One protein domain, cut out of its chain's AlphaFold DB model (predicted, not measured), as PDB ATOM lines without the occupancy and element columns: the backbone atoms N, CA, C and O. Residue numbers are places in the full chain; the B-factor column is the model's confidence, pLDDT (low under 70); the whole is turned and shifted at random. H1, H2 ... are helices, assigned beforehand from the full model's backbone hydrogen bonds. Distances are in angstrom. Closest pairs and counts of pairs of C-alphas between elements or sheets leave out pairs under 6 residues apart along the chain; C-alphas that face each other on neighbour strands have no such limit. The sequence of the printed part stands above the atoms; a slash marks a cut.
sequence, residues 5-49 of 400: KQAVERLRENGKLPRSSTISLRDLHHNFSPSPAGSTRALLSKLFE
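Overview. This is residues 5 to 49 of the 400 residues of an uncharacterized protein of Larkinella sp. BK230 (UniProt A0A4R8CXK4). Three short helices have their centres in a triangle, with H3 packing on both of the others: beside H1 at a small angle and across H2 at a larger one. H1 and H2 have no contact with each other, and the long link of residues 14 to 24 makes an arc from one to the other. The printed part has 45 residues with three named helices, in the order H1, H2, H3, and no named strand; its class is all helix. It is compact, with a radius of gyration of the C-alphas of 9.9 A, yet elongated in outline, spanning 28 by 18 by 14 A.

Along the chain. Find C-alpha 5 at (252.828, 284.427, 180.451); from there H1, residues 5 to 13, runs 12.2 A to C-alpha 13. Go on to C-alpha 25 at (247.893, 291.743, 186.036), where H2, residues 25 to 32, begins; it is 10.5 A long. H3, residues 40 to 48, is 12.3 A long and ends at C-alpha 48 at (260.817, 284.528, 188.458).

Arrangement. Look first at Ala 7 and Leu 47: their C-alphas, 5.8 A apart, are the closest of H1 and H3, which touch. These two helices run the same way at a shallow tilt of 22 degrees. Next find Phe 32 and Lys 46, whose C-alphas, 6.3 A apart, are the closest of H2 and H3, which also touch. H2 and H3 run the same way at a steep tilt of 54 degrees. H1 and H2 are apart. In H1, H2 and H3 every O i to N i+4 pair is within hydrogen-bond range.

Size, cuts and confidence. The two C-alphas farthest apart are those of Ser 20 and Pro 36, 29.1 A. The link from H1 to H2, 11 residues, is long; that from H2 to H3, 7 residues, is short. The printed part has no cut. Its mean pLDDT is 88.9, and no printed residue is under 70.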
ATOM      1  N   LYS A   5     253.413 285.756 180.609       88.38
ATOM      2  CA  LYS A   5     252.828 284.427 180.451       88.38
ATOM      3  C   LYS A   5     253.809 283.328 180.855       88.38
ATOM      4  O   LYS A   5     253.422 282.465 181.626       88.38
ATOM      5  N   GLN A   6     255.071 283.381 180.424       89.81
ATOM      6  CA  GLN A   6     256.085 282.400 180.850       89.81
ATOM      7  C   GLN A   6     256.287 282.410 182.368       89.81
ATOM      8  O   GLN A   6     256.343 281.352 182.990       89.81
ATOM      9  N   ALA A   7     256.338 283.600 182.975       90.38
ATOM     10  CA  ALA A   7     256.467 283.730 184.423       90.38
ATOM     11  C   ALA A   7     255.275 283.096 185.162       90.38
ATOM     12  O   ALA A   7     255.453 282.361 186.130       90.38
ATOM     13  N   VAL A   8     254.054 283.314 184.663       91.19
ATOM     14  CA  VAL A   8     252.842 282.678 185.198       91.19
ATOM     15  C   VAL A   8     252.879 281.156 185.030       91.19
ATOM     16  O   VAL A   8     252.582 280.448 185.989       91.19
ATOM     17  N   GLU A   9     253.272 280.634 183.865       92.12
ATOM     18  CA  GLU A   9     253.385 279.182 183.646       92.12
ATOM     19  C   GLU A   9     254.403 278.545 184.602       92.12
ATOM     20  O   GLU A   9     254.141 277.490 185.173       92.12
ATOM     21  N   ARG A  10     255.529 279.219 184.859       91.88
ATOM     22  CA  ARG A  10     256.528 278.789 185.847       91.88
ATOM     23  C   ARG A  10     255.991 278.761 187.273       91.88
ATOM     24  O   ARG A  10     256.226 277.799 188.002       91.88
ATOM     25  N   LEU A  11     255.246 279.788 187.662       92.00
ATOM     26  CA  LEU A  11     254.588 279.837 188.965       92.00
ATOM     27  C   LEU A  11     253.476 278.785 189.108       92.00
ATOM     28  O   LEU A  11     253.203 278.307 190.205       92.00
ATOM     29  N   ARG A  12     252.816 278.398 188.015       91.94
ATOM     30  CA  ARG A  12     251.879 277.262 188.014       91.94
ATOM     31  C   ARG A  12     252.605 275.934 188.150       91.94
ATOM     32  O   ARG A  12     252.137 275.038 188.850       91.94
ATOM     33  N   GLU A  13     253.748 275.815 187.486       90.69
ATOM     34  CA  GLU A  13     254.577 274.617 187.507       90.69
ATOM     35  C   GLU A  13     255.106 274.318 188.915       90.69
ATOM     36  O   GLU A  13     255.027 273.179 189.366       90.69
ATOM     37  N   ASN A  14     255.554 275.342 189.647       89.94
ATOM     38  CA  ASN A  14     256.045 275.189 191.020       89.94
ATOM     39  C   ASN A  14     254.953 275.282 192.105       89.94
ATOM     40  O   ASN A  14     255.275 275.308 193.292       89.94
ATOM     41  N   GLY A  15     253.677 275.375 191.718       90.44
ATOM     42  CA  GLY A  15     252.542 275.424 192.642       90.44
ATOM     43  C   GLY A  15     252.325 276.756 193.369       90.44
ATOM     44  O   GLY A  15     251.428 276.829 194.208       90.44
ATOM     45  N   LYS A  16     253.078 277.823 193.057       90.88
ATOM     46  CA  LYS A  16     252.833 279.172 193.607       90.88
ATOM     47  C   LYS A  16     251.569 279.828 193.037       90.88
ATOM     48  O   LYS A  16     251.038 280.747 193.655       90.88
ATOM     49  N   LEU A  17     251.084 279.376 191.879       91.38
ATOM     50  CA  LEU A  17     249.798 279.770 191.298       91.38
ATOM     51  C   LEU A  17     248.943 278.544 190.928       91.38
ATOM     52  O   LEU A  17     249.489 277.525 190.502       91.38
ATOM     53  N   PRO A  18     247.601 278.625 191.009       88.56
ATOM     54  CA  PRO A  18     246.732 277.546 190.548       88.56
ATOM     55  C   PRO A  18     246.814 277.349 189.026       88.56
ATOM     56  O   PRO A  18     246.835 278.308 188.248       88.56
ATOM     57  N   ARG A  19     246.791 276.085 188.583       84.69
ATOM     58  CA  ARG A  19     246.914 275.715 187.158       84.69
ATOM     59  C   ARG A  19     245.744 276.194 186.289       84.69
ATOM     60  O   ARG A  19     245.948 276.495 185.120       84.69
ATOM     61  N   SER A  20     244.538 276.287 186.846       77.38
ATOM     62  CA  SER A  20     243.302 276.573 186.098       77.38
ATOM     63  C   SER A  20     242.717 277.969 186.331       77.38
ATOM     64  O   SER A  20     241.714 278.315 185.711       77.38
ATOM     65  N   SER A  21     243.311 278.793 187.201       75.75
ATOM     66  CA  SER A  21     242.773 280.124 187.498       75.75
ATOM     67  C   SER A  21     243.265 281.168 186.499       75.75
ATOM     68  O   SER A  21     244.473 281.298 186.264       75.75
ATOM     69  N   THR A  22     242.342 281.975 185.978       82.88
ATOM     70  CA  THR A  22     242.678 283.264 185.367       82.88
ATOM     71  C   THR A  22     243.250 284.174 186.449       82.88
ATOM     72  O   THR A  22     242.639 284.327 187.503       82.88
ATOM     73  N   ILE A  23     244.416 284.768 186.196       87.69
ATOM     74  CA  ILE A  23     245.036 285.742 187.095       87.69
ATOM     75  C   ILE A  23     245.187 287.067 186.359       87.69
ATOM     76  O   ILE A  23     245.696 287.103 185.235       87.69
ATOM     77  N   SER A  24     244.700 288.154 186.954       91.06
ATOM     78  CA  SER A  24     244.839 289.471 186.344       91.06
ATOM     79  C   SER A  24     246.225 290.052 186.626       91.06
ATOM     80  O   SER A  24     246.886 289.715 187.609       91.06
ATOM     81  N   LEU A  25     246.662 290.991 185.784       89.81
ATOM     82  CA  LEU A  25     247.893 291.743 186.036       89.81
ATOM     83  C   LEU A  25     247.828 292.494 187.377       89.81
ATOM     84  O   LEU A  25     248.833 292.594 188.076       89.81
ATOM     85  N   ARG A  26     246.641 292.983 187.761       90.62
ATOM     86  CA  ARG A  26     246.419 293.643 189.052       90.62
ATOM     87  C   ARG A  26     246.663 292.686 190.218       90.62
ATOM     88  O   ARG A  26     247.329 293.083 191.169       90.62
ATOM     89  N   ASP A  27     246.192 291.444 190.116       91.75
ATOM     90  CA  ASP A  27     246.423 290.417 191.140       91.75
ATOM     91  C   ASP A  27     247.913 290.090 191.248       91.75
ATOM     92  O   ASP A  27     248.449 290.019 192.347       91.75
ATOM     93  N   LEU A  28     248.616 289.967 190.115       92.44
ATOM     94  CA  LEU A  28     250.066 289.754 190.112       92.44
ATOM     95  C   LEU A  28     250.813 290.921 190.772       92.44
ATOM     96  O   LEU A  28     251.681 290.697 191.612       92.44
ATOM     97  N   HIS A  29     250.466 292.168 190.450       91.75
ATOM     98  CA  HIS A  29     251.070 293.333 191.101       91.75
ATOM     99  C   HIS A  29     250.788 293.380 192.604       91.75
ATOM    100  O   HIS A  29     251.681 293.733 193.367       91.75
ATOM    101  N   HIS A  30     249.576 293.024 193.026       91.12
ATOM    102  CA  HIS A  30     249.217 292.974 194.438       91.12
ATOM    103  C   HIS A  30     249.999 291.874 195.173       91.12
ATOM    104  O   HIS A  30     250.676 292.152 196.161       91.12
ATOM    105  N   ASN A  31     249.985 290.654 194.635       90.69
ATOM    106  CA  ASN A  31     250.574 289.475 195.268       90.69
ATOM    107  C   ASN A  31     252.105 289.536 195.343       90.69
ATOM    108  O   ASN A  31     252.686 289.048 196.306       90.69
ATOM    109  N   PHE A  32     252.762 290.127 194.340       92.06
ATOM    110  CA  PHE A  32     254.227 290.156 194.253       92.06
ATOM    111  C   PHE A  32     254.842 291.518 194.588       92.06
ATOM    112  O   PHE A  32     256.060 291.601 194.739       92.06
ATOM    113  N   SER A  33     254.023 292.571 194.714       92.44
ATOM    114  CA  SER A  33     254.417 293.907 195.189       92.44
ATOM    115  C   SER A  33     255.763 294.407 194.620       92.44
ATOM    116  O   SER A  33     256.702 294.673 195.376       92.44
ATOM    117  N   PRO A  34     255.910 294.513 193.282       91.88
ATOM    118  CA  PRO A  34     257.180 294.891 192.667       91.88
ATOM    119  C   PRO A  34     257.567 296.342 192.975       91.88
ATOM    120  O   PRO A  34     256.701 297.209 193.075       91.88
ATOM    121  N   SER A  35     258.874 296.613 193.055       88.44
ATOM    122  CA  SER A  35     259.424 297.962 193.243       88.44
ATOM    123  C   SER A  35     260.295 298.374 192.044       88.44
ATOM    124  O   SER A  35     261.227 297.638 191.708       88.44
ATOM    125  N   PRO A  36     260.022 299.519 191.388       88.94
ATOM    126  CA  PRO A  36     258.921 300.442 191.671       88.94
ATOM    127  C   PRO A  36     257.550 299.846 191.312       88.94
ATOM    128  O   PRO A  36     257.423 299.046 190.379       88.94
ATOM    129  N   ALA A  37     256.512 300.256 192.046       87.00
ATOM    130  CA  ALA A  37     255.143 299.812 191.798       87.00
ATOM    131  C   ALA A  37     254.696 300.172 190.370       87.00
ATOM    132  O   ALA A  37     255.035 301.229 189.846       87.00
ATOM    133  N   GLY A  38     253.951 299.270 189.726       83.94
ATOM    134  CA  GLY A  38     253.505 299.433 188.334       83.94
ATOM    135  C   GLY A  38     254.561 299.113 187.266       83.94
ATOM    136  O   GLY A  38     254.231 299.077 186.086       83.94
ATOM    137  N   SER A  39     255.811 298.815 187.642       89.06
ATOM    138  CA  SER A  39     256.831 298.389 186.677       89.06
ATOM    139  C   SER A  39     256.670 296.917 186.293       89.06
ATOM    140  O   SER A  39     256.879 296.024 187.115       89.06
ATOM    141  N   THR A  40     256.376 296.650 185.016       86.00
ATOM    142  CA  THR A  40     256.337 295.287 184.452       86.00
ATOM    143  C   THR A  40     257.685 294.581 184.571       86.00
ATOM    144  O   THR A  40     257.735 293.389 184.851       86.00
ATOM    145  N   ARG A  41     258.800 295.307 184.405       84.19
ATOM    146  CA  ARG A  41     260.149 294.738 184.555       84.19
ATOM    147  C   ARG A  41     260.398 294.280 185.991       84.19
ATOM    148  O   ARG A  41     260.887 293.173 186.200       84.19
ATOM    149  N   ALA A  42     260.040 295.118 186.965       86.44
ATOM    150  CA  ALA A  42     260.161 294.765 188.374       86.44
ATOM    151  C   ALA A  42     259.222 293.606 188.738       86.44
ATOM    152  O   ALA A  42     259.620 292.712 189.482       86.44
ATOM    153  N   LEU A  43     258.013 293.571 188.162       90.94
ATOM    154  CA  LEU A  43     257.096 292.444 188.318       90.94
ATOM    155  C   LEU A  43     257.707 291.148 187.791       90.94
ATOM    156  O   LEU A  43     257.770 290.179 188.533       90.94
ATOM    157  N   LEU A  44     258.191 291.122 186.548       88.38
ATOM    158  CA  LEU A  44     258.806 289.927 185.962       88.38
ATOM    159  C   LEU A  44     259.971 289.418 186.812       88.38
ATOM    160  O   LEU A  44     260.033 288.225 187.095       88.38
ATOM    161  N   SER A  45     260.836 290.321 187.283       85.50
ATOM    162  CA  SER A  45     261.920 289.965 188.202       85.50
ATOM    163  C   SER A  45     261.401 289.266 189.462       85.50
ATOM    164  O   SER A  45     261.980 288.272 189.882       85.50
ATOM    165  N   LYS A  46     260.301 289.758 190.048       89.12
ATOM    166  CA  LYS A  46     259.669 289.150 191.228       89.12
ATOM    167  C   LYS A  46     258.972 287.827 190.935       89.12
ATOM    168  O   LYS A  46     259.027 286.923 191.758       89.12
ATOM    169  N   LEU A  47     258.336 287.688 189.775       91.06
ATOM    170  CA  LEU A  47     257.631 286.458 189.406       91.06
ATOM    171  C   LEU A  47     258.591 285.286 189.168       91.06
ATOM    172  O   LEU A  47     258.245 284.148 189.474       91.06
ATOM    173  N   PHE A  48     259.788 285.553 188.647       88.88
ATOM    174  CA  PHE A  48     260.817 284.528 188.458       88.88
ATOM    175  C   PHE A  48     261.631 284.233 189.732       88.88
ATOM    176  O   PHE A  48     262.338 283.224 189.790       88.88
ATOM    177  N   GLU A  49     261.496 285.053 190.782       87.06
ATOM    178  CA  GLU A  49     262.199 284.875 192.055       87.06
ATOM    179  C   GLU A  49     261.812 283.541 192.729       87.06
ATOM    180  O   GLU A  49     260.645 283.249 193.031       87.06
TER     181      GLU A  49